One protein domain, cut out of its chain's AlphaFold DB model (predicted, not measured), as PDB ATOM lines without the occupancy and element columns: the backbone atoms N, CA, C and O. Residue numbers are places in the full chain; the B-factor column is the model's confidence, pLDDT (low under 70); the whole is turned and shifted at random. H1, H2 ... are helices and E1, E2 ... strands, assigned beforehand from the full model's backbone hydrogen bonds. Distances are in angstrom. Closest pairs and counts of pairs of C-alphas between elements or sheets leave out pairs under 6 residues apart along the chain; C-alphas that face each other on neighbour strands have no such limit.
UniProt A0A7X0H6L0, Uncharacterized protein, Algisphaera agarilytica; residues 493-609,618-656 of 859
ATOM      1  N   ASN A 493     181.786 225.041 223.301       61.22
ATOM      2  CA  ASN A 493     182.910 225.959 223.073       61.22
ATOM      3  C   ASN A 493     183.483 226.482 224.415       61.22
ATOM      4  O   ASN A 493     182.769 226.500 225.416       61.22
ATOM      5  N   ARG A 494     184.757 226.889 224.459       67.88
ATOM      6  CA  ARG A 494     185.352 227.654 225.581       67.88
ATOM      7  C   ARG A 494     186.433 228.653 225.158       67.88
ATOM      8  O   ARG A 494     186.879 229.404 226.013       67.88
ATOM      9  N   TYR A 495     186.849 228.655 223.889       80.38
ATOM     10  CA  TYR A 495     187.999 229.441 223.432       80.38
ATOM     11  C   TYR A 495     187.696 230.332 222.221       80.38
ATOM     12  O   TYR A 495     188.606 230.935 221.664       80.38
ATOM     13  N   GLY A 496     186.427 230.452 221.816       84.75
ATOM     14  CA  GLY A 496     186.034 231.322 220.708       84.75
ATOM     15  C   GLY A 496     186.066 230.619 219.354       84.75
ATOM     16  O   GLY A 496     185.720 229.437 219.224       84.75
ATOM     17  N   LYS A 497     186.460 231.361 218.324       87.88
ATOM     18  CA  LYS A 497     186.678 230.872 216.960       87.88
ATOM     19  C   LYS A 497     188.108 231.185 216.533       87.88
ATOM     20  O   LYS A 497     188.704 232.133 217.029       87.88
ATOM     21  N   TYR A 498     188.621 230.421 215.574       92.38
ATOM     22  CA  TYR A 498     189.806 230.827 214.828       92.38
ATOM     23  C   TYR A 498     189.501 232.135 214.091       92.38
ATOM     24  O   TYR A 498     188.548 232.185 213.312       92.38
ATOM     25  N   SER A 499     190.285 233.173 214.364       93.44
ATOM     26  CA  SER A 499     190.066 234.543 213.890       93.44
ATOM     27  C   SER A 499     190.015 234.647 212.369       93.44
ATOM     28  O   SER A 499     190.843 234.039 211.702       93.44
ATOM     29  N   ASP A 500     189.114 235.443 211.800       93.31
ATOM     30  CA  ASP A 500     189.114 235.692 210.353       93.31
ATOM     31  C   ASP A 500     190.257 236.644 209.958       93.31
ATOM     32  O   ASP A 500     190.456 237.688 210.597       93.31
ATOM     33  N   ARG A 501     190.950 236.338 208.850       91.12
ATOM     34  CA  ARG A 501     191.937 237.235 208.230       91.12
ATOM     35  C   ARG A 501     191.401 237.904 206.975       91.12
ATOM     36  O   ARG A 501     190.460 237.456 206.316       91.12
ATOM     37  N   THR A 502     192.014 239.027 206.629       89.56
ATOM     38  CA  THR A 502     191.787 239.677 205.343       89.56
ATOM     39  C   THR A 502     192.359 238.805 204.225       89.56
ATOM     40  O   THR A 502     193.499 238.351 204.301       89.56
ATOM     41  N   ASP A 503     191.572 238.584 203.170       88.44
ATOM     42  CA  ASP A 503     192.059 237.964 201.939       88.44
ATOM     43  C   ASP A 503     192.967 238.959 201.208       88.44
ATOM     44  O   ASP A 503     192.505 239.977 200.683       88.44
ATOM     45  N   ILE A 504     194.265 238.671 201.198       84.06
ATOM     46  CA  ILE A 504     195.280 239.504 200.540       84.06
ATOM     47  C   ILE A 504     195.585 239.023 199.113       84.06
ATOM     48  O   ILE A 504     196.378 239.645 198.394       84.06
ATOM     49  N   SER A 505     194.931 237.950 198.648       78.50
ATOM     50  CA  SER A 505     195.160 237.374 197.325       78.50
ATOM     51  C   SER A 505     194.686 238.322 196.211       78.50
ATOM     52  O   SER A 505     193.517 238.670 196.058       78.50
ATOM     53  N   GLY A 506     195.634 238.808 195.402       66.94
ATOM     54  CA  GLY A 506     195.339 239.770 194.331       66.94
ATOM     55  C   GLY A 506     194.956 241.176 194.816       66.94
ATOM     56  O   GLY A 506     194.461 241.970 194.009       66.94
ATOM     57  N   GLY A 507     195.189 241.473 196.099       61.50
ATOM     58  CA  GLY A 507     194.978 242.778 196.715       61.50
ATOM     59  C   GLY A 507     196.006 243.832 196.298       61.50
ATOM     60  O   GLY A 507     197.021 243.543 195.664       61.50
ATOM     61  N   GLY A 508     195.716 245.087 196.653       61.94
ATOM     62  CA  GLY A 508     196.567 246.249 196.360       61.94
ATOM     63  C   GLY A 508     197.727 246.456 197.340       61.94
ATOM     64  O   GLY A 508     198.362 247.507 197.293       61.94
ATOM     65  N   PHE A 509     197.952 245.492 198.232       68.69
ATOM     66  CA  PHE A 509     198.902 245.540 199.338       68.69
ATOM     67  C   PHE A 509     200.348 245.278 198.888       68.69
ATOM     68  O   PHE A 509     200.609 244.917 197.737       68.69
ATOM     69  N   SER A 510     201.286 245.460 199.818       66.44
ATOM     70  CA  SER A 510     202.706 245.136 199.630       66.44
ATOM     71  C   SER A 510     203.056 243.740 200.179       66.44
ATOM     72  O   SER A 510     203.730 242.961 199.505       66.44
ATOM     73  N   VAL A 511     202.464 243.358 201.317       67.25
ATOM     74  CA  VAL A 511     202.383 241.966 201.786       67.25
ATOM     75  C   VAL A 511     201.470 241.157 200.851       67.25
ATOM     76  O   VAL A 511     200.345 241.565 200.567       67.25
ATOM     77  N   THR A 512     201.935 239.993 200.379       71.69
ATOM     78  CA  THR A 512     201.148 239.076 199.519       71.69
ATOM     79  C   THR A 512     200.877 237.703 200.140       71.69
ATOM     80  O   THR A 512     200.123 236.922 199.566       71.69
ATOM     81  N   THR A 513     201.516 237.394 201.273       80.19
ATOM     82  CA  THR A 513     201.338 236.172 202.079       80.19
ATOM     83  C   THR A 513     201.671 236.484 203.538       80.19
ATOM     84  O   THR A 513     202.649 237.191 203.772       80.19
ATOM     85  N   TYR A 514     200.926 235.915 204.482       83.81
ATOM     86  CA  TYR A 514     201.202 235.950 205.921       83.81
ATOM     87  C   TYR A 514     202.415 235.075 206.302       83.81
ATOM     88  O   TYR A 514     202.919 234.292 205.485       83.81
ATOM     89  N   THR A 515     202.887 235.183 207.550       81.12
ATOM     90  CA  THR A 515     204.078 234.465 208.061       81.12
ATOM     91  C   THR A 515     203.959 232.941 208.047       81.12
ATOM     92  O   THR A 515     204.968 232.240 207.899       81.12
ATOM     93  N   ASP A 516     202.737 232.413 208.110       80.06
ATOM     94  CA  ASP A 516     202.432 230.985 207.957       80.06
ATOM     95  C   ASP A 516     202.436 230.504 206.492       80.06
ATOM     96  O   ASP A 516     202.328 229.303 206.229       80.06
ATOM     97  N   GLY A 517     202.608 231.418 205.532       79.62
ATOM     98  CA  GLY A 517     202.618 231.151 204.093       79.62
ATOM     99  C   GLY A 517     201.237 231.166 203.430       79.62
ATOM    100  O   GLY A 517     201.137 230.823 202.250       79.62
ATOM    101  N   THR A 518     200.184 231.542 204.154       84.94
ATOM    102  CA  THR A 518     198.814 231.642 203.625       84.94
ATOM    103  C   THR A 518     198.474 233.073 203.199       84.94
ATOM    104  O   THR A 518     199.277 233.988 203.355       84.94
ATOM    105  N   ASP A 519     197.299 233.283 202.611       84.88
ATOM    106  CA  ASP A 519     196.816 234.579 202.110       84.88
ATOM    107  C   ASP A 519     195.414 234.949 202.642       84.88
ATOM    108  O   ASP A 519     194.786 235.868 202.125       84.88
ATOM    109  N   GLY A 520     194.905 234.213 203.640       85.06
ATOM    110  CA  GLY A 520     193.514 234.282 204.122       85.06
ATOM    111  C   GLY A 520     192.535 233.345 203.390       85.06
ATOM    112  O   GLY A 520     191.452 233.062 203.891       85.06
ATOM    113  N   THR A 521     192.892 232.757 202.239       84.88
ATOM    114  CA  THR A 521     191.972 231.864 201.494       84.88
ATOM    115  C   THR A 521     191.911 230.421 202.029       84.88
ATOM    116  O   THR A 521     191.164 229.596 201.491       84.88
ATOM    117  N   VAL A 522     192.692 230.091 203.072       80.50
ATOM    118  CA  VAL A 522     192.871 228.711 203.586       80.50
ATOM    119  C   VAL A 522     192.835 228.595 205.124       80.50
ATOM    120  O   VAL A 522     192.553 227.510 205.634       80.50
ATOM    121  N   GLY A 523     193.045 229.686 205.864       86.25
ATOM    122  CA  GLY A 523     193.168 229.705 207.327       86.25
ATOM    123  C   GLY A 523     194.600 229.582 207.840       86.25
ATOM    124  O   GLY A 523     195.515 229.900 207.093       86.25
ATOM    125  N   TYR A 524     194.804 229.171 209.093       90.81
ATOM    126  CA  TYR A 524     196.121 229.139 209.755       90.81
ATOM    127  C   TYR A 524     196.826 227.793 209.606       90.81
ATOM    128  O   TYR A 524     196.174 226.760 209.438       90.81
ATOM    129  N   ILE A 525     198.157 227.781 209.728       87.75
ATOM    130  CA  ILE A 525     198.967 226.553 209.670       87.75
ATOM    131  C   ILE A 525     199.620 226.267 211.027       87.75
ATOM    132  O   ILE A 525     200.588 226.929 211.414       87.75
ATOM    133  N   ALA A 526     199.144 225.225 211.711       88.12
ATOM    134  CA  ALA A 526     199.758 224.716 212.937       88.12
ATOM    135  C   ALA A 526     201.178 224.170 212.687       88.12
ATOM    136  O   ALA A 526     201.600 223.954 211.545       88.12
ATOM    137  N   ASN A 527     201.937 223.940 213.754       83.00
ATOM    138  CA  ASN A 527     203.330 223.490 213.694       83.00
ATOM    139  C   ASN A 527     203.516 222.141 212.977       83.00
ATOM    140  O   ASN A 527     204.492 221.946 212.255       83.00
ATOM    141  N   ASP A 528     202.561 221.218 213.097       83.44
ATOM    142  CA  ASP A 528     202.574 219.943 212.363       83.44
ATOM    143  C   ASP A 528     202.118 220.043 210.891       83.44
ATOM    144  O   ASP A 528     202.079 219.034 210.176       83.44
ATOM    145  N   GLY A 529     201.786 221.251 210.423       83.06
ATOM    146  CA  GLY A 529     201.277 221.530 209.082       83.06
ATOM    147  C   GLY A 529     199.761 221.372 208.936       83.06
ATOM    148  O   GLY A 529     199.245 221.472 207.817       83.06
ATOM    149  N   THR A 530     199.035 221.111 210.023       88.94
ATOM    150  CA  THR A 530     197.571 221.051 210.013       88.94
ATOM    151  C   THR A 530     196.976 222.423 209.724       88.94
ATOM    152  O   THR A 530     197.384 223.433 210.291       88.94
ATOM    153  N   VAL A 531     195.976 222.450 208.842       91.31
ATOM    154  CA  VAL A 531     195.222 223.662 208.513       91.31
ATOM    155  C   VAL A 531     194.112 223.867 209.542       91.31
ATOM    156  O   VAL A 531     193.225 223.018 209.672       91.31
ATOM    157  N   LEU A 532     194.134 225.008 210.225       92.38
ATOM    158  CA  LEU A 532     193.080 225.475 211.120       92.38
ATOM    159  C   LEU A 532     192.200 226.467 210.354       92.38
ATOM    160  O   LEU A 532     192.649 227.524 209.925       92.38
ATOM    161  N   THR A 533     190.945 226.097 210.117       92.19
ATOM    162  CA  THR A 533     190.039 226.876 209.261       92.19
ATOM    163  C   THR A 533     189.494 228.104 209.991       92.19
ATOM    164  O   THR A 533     188.888 227.953 211.049       92.19
ATOM    165  N   GLU A 534     189.645 229.287 209.393       91.50
ATOM    166  CA  GLU A 534     189.056 230.552 209.872       91.50
ATOM    167  C   GLU A 534     187.543 230.432 210.114       91.50
ATOM    168  O   GLU A 534     186.839 229.662 209.447       91.50
ATOM    169  N   GLY A 535     187.055 231.125 211.143       86.81
ATOM    170  CA  GLY A 535     185.678 231.049 211.631       86.81
ATOM    171  C   GLY A 535     185.304 229.719 212.305       86.81
ATOM    172  O   GLY A 535     184.178 229.564 212.791       86.81
ATOM    173  N   GLY A 536     186.215 228.738 212.345       88.12
ATOM    174  CA  GLY A 536     186.008 227.451 213.003       88.12
ATOM    175  C   GLY A 536     186.015 227.570 214.529       88.12
ATOM    176  O   GLY A 536     186.891 228.205 215.100       88.12
ATOM    177  N   SER A 537     185.054 226.939 215.207       85.69
ATOM    178  CA  SER A 537     184.949 226.976 216.675       85.69
ATOM    179  C   SER A 537     186.080 226.218 217.383       85.69
ATOM    180  O   SER A 537     186.421 225.091 217.006       85.69
ATOM    181  N   MET A 538     186.591 226.802 218.467       86.00
ATOM    182  CA  MET A 538     187.682 226.271 219.288       86.00
ATOM    183  C   MET A 538     187.140 225.553 220.536       86.00
ATOM    184  O   MET A 538     186.990 226.118 221.617       86.00
ATOM    185  N   PHE A 539     186.811 224.270 220.381       82.06
ATOM    186  CA  PHE A 539     186.223 223.459 221.455       82.06
ATOM    187  C   PHE A 539     187.266 222.921 222.438       82.06
ATOM    188  O   PHE A 539     188.235 222.298 222.014       82.06
ATOM    189  N   ALA A 540     186.994 223.032 223.739       80.19
ATOM    190  CA  ALA A 540     187.837 222.426 224.767       80.19
ATOM    191  C   ALA A 540     187.941 220.895 224.623       80.19
ATOM    192  O   ALA A 540     186.954 220.208 224.327       80.19
ATOM    193  N   GLY A 541     189.134 220.355 224.873       81.19
ATOM    194  CA  GLY A 541     189.485 218.947 224.677       81.19
ATOM    195  C   GLY A 541     189.904 218.599 223.244       81.19
ATOM    196  O   GLY A 541     190.153 217.424 222.947       81.19
ATOM    197  N   ASN A 542     189.949 219.582 222.343       88.62
ATOM    198  CA  ASN A 542     190.634 219.472 221.061       88.62
ATOM    199  C   ASN A 542     192.046 220.037 221.232       88.62
ATOM    200  O   ASN A 542     192.179 221.217 221.515       88.62
ATOM    201  N   ALA A 543     193.079 219.232 220.981       90.12
ATOM    202  CA  ALA A 543     194.467 219.632 221.213       90.12
ATOM    203  C   ALA A 543     194.889 220.923 220.473       90.12
ATOM    204  O   ALA A 543     195.608 221.732 221.047       90.12
ATOM    205  N   TYR A 544     194.385 221.174 219.255       91.88
ATOM    206  CA  TYR A 544     194.628 222.433 218.532       91.88
ATOM    207  C   TYR A 544     193.890 223.616 219.159       91.88
ATOM    208  O   TYR A 544     194.422 224.716 219.201       91.88
ATOM    209  N   ALA A 545     192.677 223.414 219.670       89.00
ATOM    210  CA  ALA A 545     191.956 224.485 220.348       89.00
ATOM    211  C   ALA A 545     192.545 224.778 221.736       89.00
ATOM    212  O   ALA A 545     192.695 225.942 222.085       89.00
ATOM    213  N   ASP A 546     192.889 223.731 222.490       87.94
ATOM    214  CA  ASP A 546     193.446 223.813 223.841       87.94
ATOM    215  C   ASP A 546     194.800 224.536 223.818       87.94
ATOM    216  O   ASP A 546     194.993 225.479 224.577       87.94
ATOM    217  N   ARG A 547     195.701 224.165 222.895       89.62
ATOM    218  CA  ARG A 547     197.028 224.789 222.799       89.62
ATOM    219  C   ARG A 547     196.970 226.254 222.382       89.62
ATOM    220  O   ARG A 547     197.780 227.058 222.808       89.62
ATOM    221  N   ASN A 548     196.009 226.614 221.540       91.50
ATOM    222  CA  ASN A 548     195.844 227.988 221.080       91.50
ATOM    223  C   ASN A 548     194.811 228.743 221.931       91.50
ATOM    224  O   ASN A 548     194.260 229.724 221.454       91.50
ATOM    225  N   ALA A 549     194.476 228.292 223.145       87.38
ATOM    226  CA  ALA A 549     193.346 228.816 223.919       87.38
ATOM    227  C   ALA A 549     193.543 230.249 224.429       87.38
ATOM    228  O   ALA A 549     192.594 231.036 224.436       87.38
ATOM    229  N   ILE A 550     194.766 230.600 224.815       89.06
ATOM    230  CA  ILE A 550     195.169 231.960 225.200       89.06
ATOM    231  C   ILE A 550     195.909 232.591 224.018       89.06
ATOM    232  O   ILE A 550     196.355 231.885 223.111       89.06
ATOM    233  N   ALA A 551     195.994 233.914 223.978       92.25
ATOM    234  CA  ALA A 551     197.028 234.607 223.220       92.25
ATOM    235  C   ALA A 551     198.165 234.975 224.183       92.25
ATOM    236  O   ALA A 551     197.901 235.423 225.302       92.25
ATOM    237  N   GLY A 552     199.407 234.769 223.754       92.06
ATOM    238  CA  GLY A 552     200.616 235.041 224.531       92.06
ATOM    239  C   GLY A 552     201.155 233.887 225.378       92.06
ATOM    240  O   GLY A 552     202.308 233.973 225.757       92.06
ATOM    241  N   ASP A 553     200.397 232.810 225.591       90.88
ATOM    242  CA  ASP A 553     200.843 231.606 226.323       90.88
ATOM    243  C   ASP A 553     201.742 230.732 225.422       90.88
ATOM    244  O   ASP A 553     201.299 229.794 224.740       90.88
ATOM    245  N   PHE A 554     203.013 231.109 225.309       90.94
ATOM    246  CA  PHE A 554     203.993 230.453 224.445       90.94
ATOM    247  C   PHE A 554     204.609 229.210 225.090       90.94
ATOM    248  O   PHE A 554     205.099 228.349 224.347       90.94
ATOM    249  N   ASP A 555     204.598 229.095 226.418       88.69
ATOM    250  CA  ASP A 555     205.175 227.950 227.129       88.69
ATOM    251  C   ASP A 555     204.162 226.851 227.532       88.69
ATOM    252  O   ASP A 555     204.590 225.759 227.927       88.69
ATOM    253  N   ASP A 556     202.868 227.076 227.270       87.69
ATOM    254  CA  ASP A 556     201.745 226.152 227.493       87.69
ATOM    255  C   ASP A 556     201.482 225.844 228.975       87.69
ATOM    256  O   ASP A 556     201.046 224.737 229.328       87.69
ATOM    257  N   ASP A 557     201.774 226.793 229.866       86.06
ATOM    258  CA  ASP A 557     201.501 226.653 231.295       86.06
ATOM    259  C   ASP A 557     200.080 227.101 231.698       86.06
ATOM    260  O   ASP A 557     199.605 226.767 232.794       86.06
ATOM    261  N   GLY A 558     199.351 227.722 230.763       83.31
ATOM    262  CA  GLY A 558     197.983 228.197 230.937       83.31
ATOM    263  C   GLY A 558     197.883 229.617 231.490       83.31
ATOM    264  O   GLY A 558     196.762 230.073 231.764       83.31
ATOM    265  N   ASP A 559     199.009 230.304 231.656       83.88
ATOM    266  CA  ASP A 559     199.117 231.675 232.119       83.88
ATOM    267  C   ASP A 559     199.750 232.582 231.058       83.88
ATOM    268  O   ASP A 559     200.034 232.197 229.929       83.88
ATOM    269  N   ARG A 560     199.807 233.868 231.403       89.69
ATOM    270  CA  ARG A 560     200.509 234.873 230.623       89.69
ATOM    271  C   ARG A 560     201.284 235.744 231.586       89.69
ATOM    272  O   ARG A 560     200.699 236.614 232.239       89.69
ATOM    273  N   ASP A 561     202.576 235.483 231.683       89.38
ATOM    274  CA  ASP A 561     203.527 236.362 232.352       89.38
ATOM    275  C   ASP A 561     204.860 236.356 231.598       89.38
ATOM    276  O   ASP A 561     205.002 235.731 230.549       89.38
ATOM    277  N   LYS A 562     205.835 237.126 232.063       91.25
ATOM    278  CA  LYS A 562     207.196 237.171 231.502       91.25
ATOM    279  C   LYS A 562     207.826 235.792 231.217       91.25
ATOM    280  O   LYS A 562     208.736 235.721 230.390       91.25
ATOM    281  N   ASP A 563     207.386 234.709 231.868       91.50
ATOM    282  CA  ASP A 563     207.912 233.354 231.656       91.50
ATOM    283  C   ASP A 563     207.687 232.869 230.197       91.50
ATOM    284  O   ASP A 563     208.493 232.092 229.665       91.50
ATOM    285  N   ASP A 564     206.726 233.465 229.482       92.88
ATOM    286  CA  ASP A 564     206.476 233.254 228.052       92.88
ATOM    287  C   ASP A 564     207.540 233.854 227.122       92.88
ATOM    288  O   ASP A 564     207.730 233.370 225.998       92.88
ATOM    289  N   ILE A 565     208.254 234.903 227.554       94.44
ATOM    290  CA  ILE A 565     209.116 235.724 226.681       94.44
ATOM    291  C   ILE A 565     210.183 234.869 226.002       94.44
ATOM    292  O   ILE A 565     210.403 234.970 224.791       94.44
ATOM    293  N   ALA A 566     210.829 233.977 226.754       92.56
ATOM    294  CA  ALA A 566     211.867 233.120 226.197       92.56
ATOM    295  C   ALA A 566     211.305 232.162 225.135       92.56
ATOM    296  O   ALA A 566     211.946 231.929 224.105       92.56
ATOM    297  N   SER A 567     210.112 231.608 225.353       90.06
ATOM    298  CA  SER A 567     209.440 230.721 224.397       90.06
ATOM    299  C   SER A 567     208.965 231.488 223.160       90.06
ATOM    300  O   SER A 567     209.165 231.009 222.041       90.06
ATOM    301  N   MET A 568     208.447 232.706 223.337       92.31
ATOM    302  CA  MET A 568     208.066 233.619 222.257       92.31
ATOM    303  C   MET A 568     209.262 233.977 221.366       92.31
ATOM    304  O   MET A 568     209.196 233.815 220.144       92.31
ATOM    305  N   VAL A 569     210.380 234.406 221.955       91.25
ATOM    306  CA  VAL A 569     211.601 234.742 221.206       91.25
ATOM    307  C   VAL A 569     212.153 233.518 220.487       91.25
ATOM    308  O   VAL A 569     212.480 233.587 219.301       91.25
ATOM    309  N   ASN A 570     212.182 232.362 221.153       84.94
ATOM    310  CA  ASN A 570     212.575 231.115 220.503       84.94
ATOM    311  C   ASN A 570     211.662 230.770 219.320       84.94
ATOM    312  O   ASN A 570     212.163 230.271 218.312       84.94
ATOM    313  N   ALA A 571     210.359 231.035 219.420       82.19
ATOM    314  CA  ALA A 571     209.401 230.820 218.342       82.19
ATOM    315  C   ALA A 571     209.573 231.818 217.186       82.19
ATOM    316  O   ALA A 571     209.294 231.475 216.032       82.19
ATOM    317  N   TYR A 572     210.004 233.050 217.459       83.69
ATOM    318  CA  TYR A 572     210.385 234.019 216.429       83.69
ATOM    319  C   TYR A 572     211.662 233.563 215.696       83.69
ATOM    320  O   TYR A 572     211.665 233.418 214.469       83.69
ATOM    321  N   GLU A 573     212.726 233.238 216.438       79.69
ATOM    322  CA  GLU A 573     214.053 232.978 215.865       79.69
ATOM    323  C   GLU A 573     214.245 231.577 215.265       79.69
ATOM    324  O   GLU A 573     214.903 231.444 214.231       79.69
ATOM    325  N   ASN A 574     213.685 230.516 215.861       66.31
ATOM    326  CA  ASN A 574     213.885 229.128 215.401       66.31
ATOM    327  C   ASN A 574     212.927 228.735 214.259       66.31
ATOM    328  O   ASN A 574     212.381 227.632 214.201       66.31
ATOM    329  N   SER A 575     212.759 229.668 213.325       57.84
ATOM    330  CA  SER A 575     211.886 229.597 212.159       57.84
ATOM    331  C   SER A 575     212.407 228.653 211.057       57.84
ATOM    332  O   SER A 575     213.593 228.330 210.958       57.84
ATOM    333  N   GLY A 576     211.489 228.166 210.213       46.31
ATOM    334  CA  GLY A 576     211.720 227.097 209.241       46.31
ATOM    335  C   GLY A 576     210.587 227.025 208.208       46.31
ATOM    336  O   GLY A 576     209.404 226.980 208.538       46.31
ATOM    337  N   ALA A 577     210.954 227.153 206.930       38.62
ATOM    338  CA  ALA A 577     210.101 227.814 205.943       38.62
ATOM    339  C   ALA A 577     208.883 227.000 205.457       38.62
ATOM    340  O   ALA A 577     208.970 226.288 204.451       38.62
ATOM    341  N   LYS A 578     207.716 227.215 206.091       45.28
ATOM    342  CA  LYS A 578     206.394 226.764 205.606       45.28
ATOM    343  C   LYS A 578     206.074 227.235 204.166       45.28
ATOM    344  O   LYS A 578     205.437 226.477 203.434       45.28
ATOM    345  N   GLY A 579     206.569 228.402 203.707       43.94
ATOM    346  CA  GLY A 579     206.456 228.826 202.295       43.94
ATOM    347  C   GLY A 579     206.235 230.315 201.967       43.94
ATOM    348  O   GLY A 579     205.914 230.603 200.816       43.94
ATOM    349  N   ALA A 580     206.411 231.261 202.894       41.97
ATOM    350  CA  ALA A 580     206.324 232.696 202.581       41.97
ATOM    351  C   ALA A 580     207.499 233.177 201.698       41.97
ATOM    352  O   ALA A 580     208.625 232.676 201.804       41.97
ATOM    353  N   ALA A 581     207.246 234.158 200.823       42.56
ATOM    354  CA  ALA A 581     208.313 234.908 200.161       42.56
ATOM    355  C   ALA A 581     209.198 235.580 201.225       42.56
ATOM    356  O   ALA A 581     208.702 235.943 202.283       42.56
ATOM    357  N   ALA A 582     210.496 235.739 200.951       43.31
ATOM    358  CA  ALA A 582     211.421 236.458 201.826       43.31
ATOM    359  C   ALA A 582     210.989 237.932 201.962       43.31
ATOM    360  O   ALA A 582     211.428 238.777 201.181       43.31
ATOM    361  N   ALA A 583     210.083 238.209 202.895       49.75
ATOM    362  CA  ALA A 583     209.770 239.545 203.368       49.75
ATOM    363  C   ALA A 583     210.820 239.953 204.413       49.75
ATOM    364  O   ALA A 583     211.525 239.104 204.963       49.75
ATOM    365  N   VAL A 584     210.970 241.253 204.628       52.44
ATOM    366  CA  VAL A 584     211.770 241.811 205.720       52.44
ATOM    367  C   VAL A 584     210.813 242.496 206.687       52.44
ATOM    368  O   VAL A 584     209.879 243.140 206.213       52.44
ATOM    369  N   ASP A 585     210.996 242.310 207.993       55.34
ATOM    370  CA  ASP A 585     210.229 243.051 209.005       55.34
ATOM    371  C   ASP A 585     210.683 244.524 209.067       55.34
ATOM    372  O   ASP A 585     211.606 244.924 208.339       55.34
ATOM    373  N   ALA A 586     210.043 245.358 209.894       55.19
ATOM    374  CA  ALA A 586     210.395 246.776 210.030       55.19
ATOM    375  C   ALA A 586     211.841 246.994 210.507       55.19
ATOM    376  O   ALA A 586     212.401 248.069 210.291       55.19
ATOM    377  N   PHE A 587     212.473 245.967 211.078       56.53
ATOM    378  CA  PHE A 587     213.860 245.972 211.542       56.53
ATOM    379  C   PHE A 587     214.842 245.426 210.490       56.53
ATOM    380  O   PHE A 587     216.052 245.347 210.716       56.53
ATOM    381  N   GLY A 588     214.349 245.062 209.301       51.72
ATOM    382  CA  GLY A 588     215.161 244.532 208.211       51.72
ATOM    383  C   GLY A 588     215.572 243.068 208.391       51.72
ATOM    384  O   GLY A 588     216.382 242.566 207.597       51.72
ATOM    385  N   ASN A 589     215.027 242.364 209.388       57.59
ATOM    386  CA  ASN A 589     215.255 240.937 209.564       57.59
ATOM    387  C   ASN A 589     214.463 240.165 208.510       57.59
ATOM    388  O   ASN A 589     213.329 240.493 208.175       57.59
ATOM    389  N   THR A 590     215.066 239.112 207.955       52.94
ATOM    390  CA  THR A 590     214.354 238.254 206.999       52.94
ATOM    391  C   THR A 590     213.263 237.481 207.729       52.94
ATOM    392  O   THR A 590     213.566 236.630 208.565       52.94
ATOM    393  N   ILE A 591     212.011 237.720 207.346       53.00
ATOM    394  CA  ILE A 591     210.855 236.942 207.773       53.00
ATOM    395  C   ILE A 591     210.970 235.564 207.122       53.00
ATOM    396  O   ILE A 591     210.623 235.345 205.957       53.00
ATOM    397  N   ASN A 592     211.521 234.615 207.869       43.47
ATOM    398  CA  ASN A 592     211.480 233.210 207.499       43.47
ATOM    399  C   ASN A 592     210.100 232.678 207.904       43.47
ATOM    400  O   ASN A 592     209.665 232.903 209.027       43.47
ATOM    401  N   SER A 593     209.399 231.952 207.031       48.28
ATOM    402  CA  SER A 593     208.195 231.216 207.468       48.28
ATOM    403  C   SER A 593     208.585 230.124 208.487       48.28
ATOM    404  O   SER A 593     209.769 229.798 208.593       48.28
ATOM    405  N   ARG A 594     207.648 229.629 209.310       56.44
ATOM    406  CA  ARG A 594     207.976 229.233 210.703       56.44
ATOM    407  C   ARG A 594     207.532 227.807 211.078       56.44
ATOM    408  O   ARG A 594     206.352 227.508 210.948       56.44
ATOM    409  N   ASP A 595     208.456 226.945 211.535       42.41
ATOM    410  CA  ASP A 595     208.255 225.483 211.680       42.41
ATOM    411  C   ASP A 595     207.478 225.079 212.961       42.41
ATOM    412  O   ASP A 595     206.296 224.756 212.851       42.41
ATOM    413  N   ALA A 596     208.107 225.082 214.154       47.44
ATOM    414  CA  ALA A 596     207.496 224.667 215.428       47.44
ATOM    415  C   ALA A 596     208.049 225.418 216.654       47.44
ATOM    416  O   ALA A 596     209.197 225.860 216.646       47.44
ATOM    417  N   LEU A 597     207.221 225.524 217.696       59.38
ATOM    418  CA  LEU A 597     207.521 226.154 218.988       59.38
ATOM    419  C   LEU A 597     208.402 225.220 219.861       59.38
ATOM    420  O   LEU A 597     209.304 224.542 219.359       59.38
ATOM    421  N   ALA A 598     208.154 225.146 221.172       50.97
ATOM    422  CA  ALA A 598     208.818 224.217 222.083       50.97
ATOM    423  C   ALA A 598     208.791 222.784 221.512       50.97
ATOM    424  O   ALA A 598     207.756 222.307 221.056       50.97
ATOM    425  N   ALA A 599     209.946 222.103 221.473       53.34
ATOM    426  CA  ALA A 599     210.235 221.024 220.513       53.34
ATOM    427  C   ALA A 599     209.438 219.703 220.705       53.34
ATOM    428  O   ALA A 599     209.986 218.660 221.081       53.34
ATOM    429  N   GLY A 600     208.144 219.757 220.396       62.94
ATOM    430  CA  GLY A 600     207.119 218.730 220.589       62.94
ATOM    431  C   GLY A 600     205.679 219.262 220.444       62.94
ATOM    432  O   GLY A 600     204.788 218.452 220.205       62.94
ATOM    433  N   ASP A 601     205.491 220.583 220.541       80.19
ATOM    434  CA  ASP A 601     204.247 221.361 220.429       80.19
ATOM    435  C   ASP A 601     203.694 221.387 218.987       80.19
ATOM    436  O   ASP A 601     203.901 222.328 218.216       80.19
ATOM    437  N   ALA A 602     203.078 220.279 218.576       84.19
ATOM    438  CA  ALA A 602     202.609 220.045 217.212       84.19
ATOM    439  C   ALA A 602     201.362 220.873 216.858       84.19
ATOM    440  O   ALA A 602     201.148 221.214 215.693       84.19
ATOM    441  N   GLU A 603     200.549 221.191 217.861       89.88
ATOM    442  CA  GLU A 603     199.221 221.766 217.699       89.88
ATOM    443  C   GLU A 603     199.178 223.304 217.754       89.88
ATOM    444  O   GLU A 603     198.180 223.899 217.336       89.88
ATOM    445  N   ALA A 604     200.247 223.967 218.206       88.31
ATOM    446  CA  ALA A 604     200.327 225.427 218.232       88.31
ATOM    447  C   ALA A 604     200.320 226.054 216.827       88.31
ATOM    448  O   ALA A 604     200.940 225.554 215.885       88.31
ATOM    449  N   SER A 605     199.645 227.196 216.711       89.56
ATOM    450  CA  SER A 605     199.717 228.137 215.597       89.56
ATOM    451  C   SER A 605     200.255 229.456 216.132       89.56
ATOM    452  O   SER A 605     199.691 230.063 217.036       89.56
ATOM    453  N   LEU A 606     201.371 229.898 215.567       87.00
ATOM    454  CA  LEU A 606     202.108 231.040 216.093       87.00
ATOM    455  C   LEU A 606     201.405 232.367 215.796       87.00
ATOM    456  O   LEU A 606     201.528 233.298 216.573       87.00
ATOM    457  N   GLU A 607     200.656 232.438 214.702       89.06
ATOM    458  CA  GLU A 607     199.797 233.569 214.360       89.06
ATOM    459  C   GLU A 607     198.626 233.668 215.343       89.06
ATOM    460  O   GLU A 607     198.326 234.745 215.835       89.06
ATOM    461  N   LEU A 608     198.008 232.541 215.721       91.94
ATOM    462  CA  LEU A 608     196.956 232.564 216.738       91.94
ATOM    463  C   LEU A 608     197.511 232.938 218.115       91.94
ATOM    464  O   LEU A 608     196.857 233.685 218.840       91.94
ATOM    465  N   LEU A 609     198.676 232.415 218.499       91.56
ATOM    466  CA  LEU A 609     199.285 232.710 219.799       91.56
ATOM    467  C   LEU A 609     199.869 234.120 219.882       91.56
ATOM    468  O   LEU A 609     199.850 234.693 220.965       91.56
ATOM    469  N   PHE A 618     202.805 236.905 212.729       87.12
ATOM    470  CA  PHE A 618     203.648 237.044 213.916       87.12
ATOM    471  C   PHE A 618     205.076 237.384 213.508       87.12
ATOM    472  O   PHE A 618     205.757 236.589 212.842       87.12
ATOM    473  N   THR A 619     205.521 238.556 213.934       84.12
ATOM    474  CA  THR A 619     206.735 239.248 213.498       84.12
ATOM    475  C   THR A 619     207.541 239.763 214.699       84.12
ATOM    476  O   THR A 619     207.223 239.461 215.851       84.12
ATOM    477  N   ALA A 620     208.633 240.497 214.461       85.94
ATOM    478  CA  ALA A 620     209.391 241.113 215.554       85.94
ATOM    479  C   ALA A 620     208.583 242.227 216.233       85.94
ATOM    480  O   ALA A 620     208.761 242.497 217.415       85.94
ATOM    481  N   GLU A 621     207.674 242.858 215.506       86.81
ATOM    482  CA  GLU A 621     206.781 243.896 215.992       86.81
ATOM    483  C   GLU A 621     205.835 243.340 217.060       86.81
ATOM    484  O   GLU A 621     205.587 244.013 218.059       86.81
ATOM    485  N   ASP A 622     205.397 242.088 216.923       90.88
ATOM    486  CA  ASP A 622     204.654 241.378 217.968       90.88
ATOM    487  C   ASP A 622     205.540 241.044 219.168       90.88
ATOM    488  O   ASP A 622     205.135 241.234 220.311       90.88
ATOM    489  N   VAL A 623     206.792 240.629 218.943       92.50
ATOM    490  CA  VAL A 623     207.755 240.436 220.044       92.50
ATOM    491  C   VAL A 623     207.954 241.740 220.824       92.50
ATOM    492  O   VAL A 623     207.956 241.717 222.058       92.50
ATOM    493  N   ARG A 624     208.058 242.885 220.132       92.25
ATOM    494  CA  ARG A 624     208.131 244.199 220.786       92.25
ATOM    495  C   ARG A 624     206.837 244.530 221.517       92.25
ATOM    496  O   ARG A 624     206.915 244.951 222.664       92.25
ATOM    497  N   TYR A 625     205.673 244.322 220.903       92.31
ATOM    498  CA  TYR A 625     204.379 244.522 221.564       92.31
ATOM    499  C   TYR A 625     204.296 243.730 222.874       92.31
ATOM    500  O   TYR A 625     203.900 244.263 223.913       92.31
ATOM    501  N   GLY A 626     204.732 242.469 222.817       92.75
ATOM    502  CA  GLY A 626     204.830 241.569 223.951       92.75
ATOM    503  C   GLY A 626     205.648 242.167 225.094       92.75
ATOM    504  O   GLY A 626     205.149 242.317 226.211       92.75
ATOM    505  N   ALA A 627     206.891 242.544 224.789       93.25
ATOM    506  CA  ALA A 627     207.837 243.084 225.761       93.25
ATOM    507  C   ALA A 627     207.429 244.455 226.320       93.25
ATOM    508  O   ALA A 627     207.653 244.738 227.495       93.25
ATOM    509  N   ASP A 628     206.829 245.301 225.484       91.25
ATOM    510  CA  ASP A 628     206.480 246.674 225.837       91.25
ATOM    511  C   ASP A 628     205.231 246.771 226.715       91.25
ATOM    512  O   ASP A 628     205.092 247.735 227.459       91.25
ATOM    513  N   GLY A 629     204.307 245.810 226.640       89.62
ATOM    514  CA  GLY A 629     203.051 245.964 227.370       89.62
ATOM    515  C   GLY A 629     202.211 244.729 227.621       89.62
ATOM    516  O   GLY A 629     201.200 244.863 228.297       89.62
ATOM    517  N   LEU A 630     202.532 243.552 227.080       90.44
ATOM    518  CA  LEU A 630     201.651 242.390 227.247       90.44
ATOM    519  C   LEU A 630     202.063 241.487 228.413       90.44
ATOM    520  O   LEU A 630     201.199 240.999 229.139       90.44
ATOM    521  N   PHE A 631     203.364 241.238 228.581       91.50
ATOM    522  CA  PHE A 631     203.862 240.307 229.593       91.50
ATOM    523  C   PHE A 631     204.146 241.029 230.910       91.50
ATOM    524  O   PHE A 631     205.177 241.677 231.070       91.50
ATOM    525  N   ASN A 632     203.230 240.915 231.868       87.81
ATOM    526  CA  ASN A 632     203.482 241.371 233.236       87.81
ATOM    527  C   ASN A 632     204.400 240.386 233.973       87.81
ATOM    528  O   ASN A 632     204.577 239.249 233.541       87.81
ATOM    529  N   GLN A 633     204.938 240.790 235.126       79.62
ATOM    530  CA  GLN A 633     205.802 239.929 235.949       79.62
ATOM    531  C   GLN A 633     205.100 238.665 236.500       79.62
ATOM    532  O   GLN A 633     205.773 237.701 236.878       79.62
ATOM    533  N   GLY A 634     203.762 238.667 236.489       60.59
ATOM    534  CA  GLY A 634     202.899 237.597 236.971       60.59
ATOM    535  C   GLY A 634     201.419 237.866 236.695       60.59
ATOM    536  O   GLY A 634     200.996 238.994 236.423       60.59
ATOM    537  N   ARG A 635     200.590 236.833 236.860       50.06
ATOM    538  CA  ARG A 635     199.136 236.877 236.608       50.06
ATOM    539  C   ARG A 635     198.288 237.184 237.861       50.06
ATOM    540  O   ARG A 635     197.266 236.543 238.110       50.06
ATOM    541  N   SER A 636     198.731 238.107 238.729       43.34
ATOM    542  CA  SER A 636     198.095 238.315 240.055       43.34
ATOM    543  C   SER A 636     198.216 239.728 240.672       43.34
ATOM    544  O   SER A 636     198.267 239.870 241.894       43.34
ATOM    545  N   GLY A 637     198.243 240.794 239.858       50.72
ATOM    546  CA  GLY A 637     198.490 242.166 240.343       50.72
ATOM    547  C   GLY A 637     199.973 242.537 240.397       50.72
ATOM    548  O   GLY A 637     200.374 243.387 241.191       50.72
ATOM    549  N   GLU A 638     200.778 241.878 239.567       67.31
ATOM    550  CA  GLU A 638     202.162 242.256 239.316       67.31
ATOM    551  C   GLU A 638     202.195 243.192 238.105       67.31
ATOM    552  O   GLU A 638     201.446 243.014 237.143       67.31
ATOM    553  N   GLN A 639     202.988 244.249 238.222       84.81
ATOM    554  CA  GLN A 639     203.061 245.337 237.257       84.81
ATOM    555  C   GLN A 639     203.901 244.924 236.043       84.81
ATOM    556  O   GLN A 639     204.722 244.003 236.120       84.81
ATOM    557  N   LEU A 640     203.660 245.586 234.918       91.19
ATOM    558  CA  LEU A 640     204.551 245.561 233.771       91.19
ATOM    559  C   LEU A 640     205.925 246.087 234.205       91.19
ATOM    560  O   LEU A 640     206.016 247.128 234.840       91.19
ATOM    561  N   ASP A 641     206.978 245.368 233.832       93.12
ATOM    562  CA  ASP A 641     208.364 245.800 233.995       93.12
ATOM    563  C   ASP A 641     209.011 245.746 232.616       93.12
ATOM    564  O   ASP A 641     209.551 244.729 232.160       93.12
ATOM    565  N   ARG A 642     208.870 246.861 231.904       93.12
ATOM    566  CA  ARG A 642     209.307 246.980 230.517       93.12
ATOM    567  C   ARG A 642     210.814 246.769 230.399       93.12
ATOM    568  O   ARG A 642     211.279 246.088 229.484       93.12
ATOM    569  N   LYS A 643     211.596 247.287 231.347       95.19
ATOM    570  CA  LYS A 643     213.049 247.098 231.379       95.19
ATOM    571  C   LYS A 643     213.425 245.622 231.422       95.19
ATOM    572  O   LYS A 643     214.216 245.175 230.586       95.19
ATOM    573  N   GLN A 644     212.858 244.868 232.360       95.94
ATOM    574  CA  GLN A 644     213.159 243.449 232.501       95.94
ATOM    575  C   GLN A 644     212.683 242.648 231.285       95.94
ATOM    576  O   GLN A 644     213.439 241.817 230.782       95.94
ATOM    577  N   ASN A 645     211.511 242.965 230.732       96.12
ATOM    578  CA  ASN A 645     210.998 242.296 229.538       96.12
ATOM    579  C   ASN A 645     211.938 242.426 228.330       96.12
ATOM    580  O   ASN A 645     212.239 241.435 227.665       96.12
ATOM    581  N   PHE A 646     212.442 243.630 228.049       97.31
ATOM    582  CA  PHE A 646     213.391 243.844 226.950       97.31
ATOM    583  C   PHE A 646     214.746 243.160 227.210       97.31
ATOM    584  O   PHE A 646     215.364 242.637 226.278       97.31
ATOM    585  N   ILE A 647     215.199 243.103 228.469       97.69
ATOM    586  CA  ILE A 647     216.380 242.319 228.863       97.69
ATOM    587  C   ILE A 647     216.154 240.826 228.585       97.69
ATOM    588  O   ILE A 647     217.042 240.160 228.049       97.69
ATOM    589  N   ASP A 648     214.983 240.293 228.932       97.50
ATOM    590  CA  ASP A 648     214.647 238.882 228.743       97.50
ATOM    591  C   ASP A 648     214.489 238.519 227.266       97.50
ATOM    592  O   ASP A 648     214.963 237.454 226.855       97.50
ATOM    593  N   VAL A 649     213.947 239.429 226.448       97.12
ATOM    594  CA  VAL A 649     213.919 239.279 224.987       97.12
ATOM    595  C   VAL A 649     215.330 239.100 224.430       97.12
ATOM    596  O   VAL A 649     215.606 238.121 223.732       97.12
ATOM    597  N   ASP A 650     216.248 240.004 224.768       97.62
ATOM    598  CA  ASP A 650     217.615 239.946 224.249       97.62
ATOM    599  C   ASP A 650     218.419 238.776 224.831       97.62
ATOM    600  O   ASP A 650     219.240 238.184 224.133       97.62
ATOM    601  N   ASN A 651     218.181 238.394 226.088       97.31
ATOM    602  CA  ASN A 651     218.824 237.225 226.694       97.31
ATOM    603  C   ASN A 651     218.365 235.907 226.056       97.31
ATOM    604  O   ASN A 651     219.153 234.956 225.983       97.31
ATOM    605  N   ALA A 652     217.100 235.829 225.636       94.25
ATOM    606  CA  ALA A 652     216.559 234.682 224.917       94.25
ATOM    607  C   ALA A 652     217.004 234.658 223.447       94.25
ATOM    608  O   ALA A 652     217.162 233.578 222.872       94.25
ATOM    609  N   SER A 653     217.234 235.832 222.856       92.19
ATOM    610  CA  SER A 653     217.678 235.993 221.477       92.19
ATOM    611  C   SER A 653     219.095 235.455 221.250       92.19
ATOM    612  O   SER A 653     220.033 235.684 222.015       92.19
ATOM    613  N   THR A 654     219.294 234.771 220.127       90.31
ATOM    614  CA  THR A 654     220.606 234.286 219.686       90.31
ATOM    615  C   THR A 654     221.535 235.408 219.222       90.31
ATOM    616  O   THR A 654     222.757 235.208 219.219       90.31
ATOM    617  N   SER A 655     220.998 236.571 218.833       90.56
ATOM    618  CA  SER A 655     221.797 237.748 218.470       90.56
ATOM    619  C   SER A 655     222.214 238.571 219.695       90.56
ATOM    620  O   SER A 655     223.247 239.246 219.635       90.56
ATOM    621  N   GLY A 656     221.445 238.509 220.789       94.25
ATOM    622  CA  GLY A 656     221.585 239.405 221.941       94.25
ATOM    623  C   GLY A 656     221.129 240.847 221.672       94.25
ATOM    624  O   GLY A 656     221.457 241.727 222.463       94.25
TER     625      GLY A 656
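AT A GLANCE: This is residues 493 to 609 and 618 to 656 of the 859 residues of an uncharacterized protein of Algisphaera agarilytica (UniProt A0A7X0H6L0). Little regular structure: a compact body, mostly loops, has helices H2, H4 and H5 clustered on one side, strand hairpin E1-E2 with H1 on another and short H3 near the middle. The 156 printed residues, mostly helix by class, run E1 E2 H1 H2 H3 H4 H5, with only 49 in named elements. The radius of gyration of the C-alphas is 15.5 A; the spans are 43 by 40 by 28 A.

HOW THE PARTS SIT: E1, residues 493 to 497, and E2, residues 537 to 539, form an antiparallel hairpin, with N 538 and O 496 within hydrogen-bond range at 2.9 A. The closest C-alphas of E2 and H1, residues 543 to 547, are Met 538 and Ala 545, 4.8 A apart. H2, residues 564 to 573, is close to but not clearly touching H3, residues 606 to 609, at C-alphas Ala 571 and Leu 606, 7.6 A. H4, residues 620 to 630, touches H2 at a shallow tilt of 8 degrees, opposite ways, closest at C-alphas Val 623 and Val 569, 7.0 A. H5, residues 642 to 652, forms a helical hairpin with H4, closest at C-alphas Asn 645 and Ala 627, 5.0 A. H5 touches H2, closest at C-alphas Ala 652 and Ala 566, 5.1 A. Every O i to N i+4 pair is within hydrogen-bond range in H1, H2, H4 and H5; H3 is too short for one.

IN THESE COORDINATES: E1 begins at C-alpha 493 (182.910, 225.959, 223.073). H5, 15.3 A long, ends at C-alpha 652 (216.559, 234.682, 224.917).

THE WHOLE: Residues 610 to 617 are not printed; C-alphas 609 and 618 are 8.5 A apart across this cut. The links E1 to E2, H1 to H2, H2 to H3 and H4 to H5 are long. In the model, pLDDT is under 70 in 40 residues, among them 574 to 600.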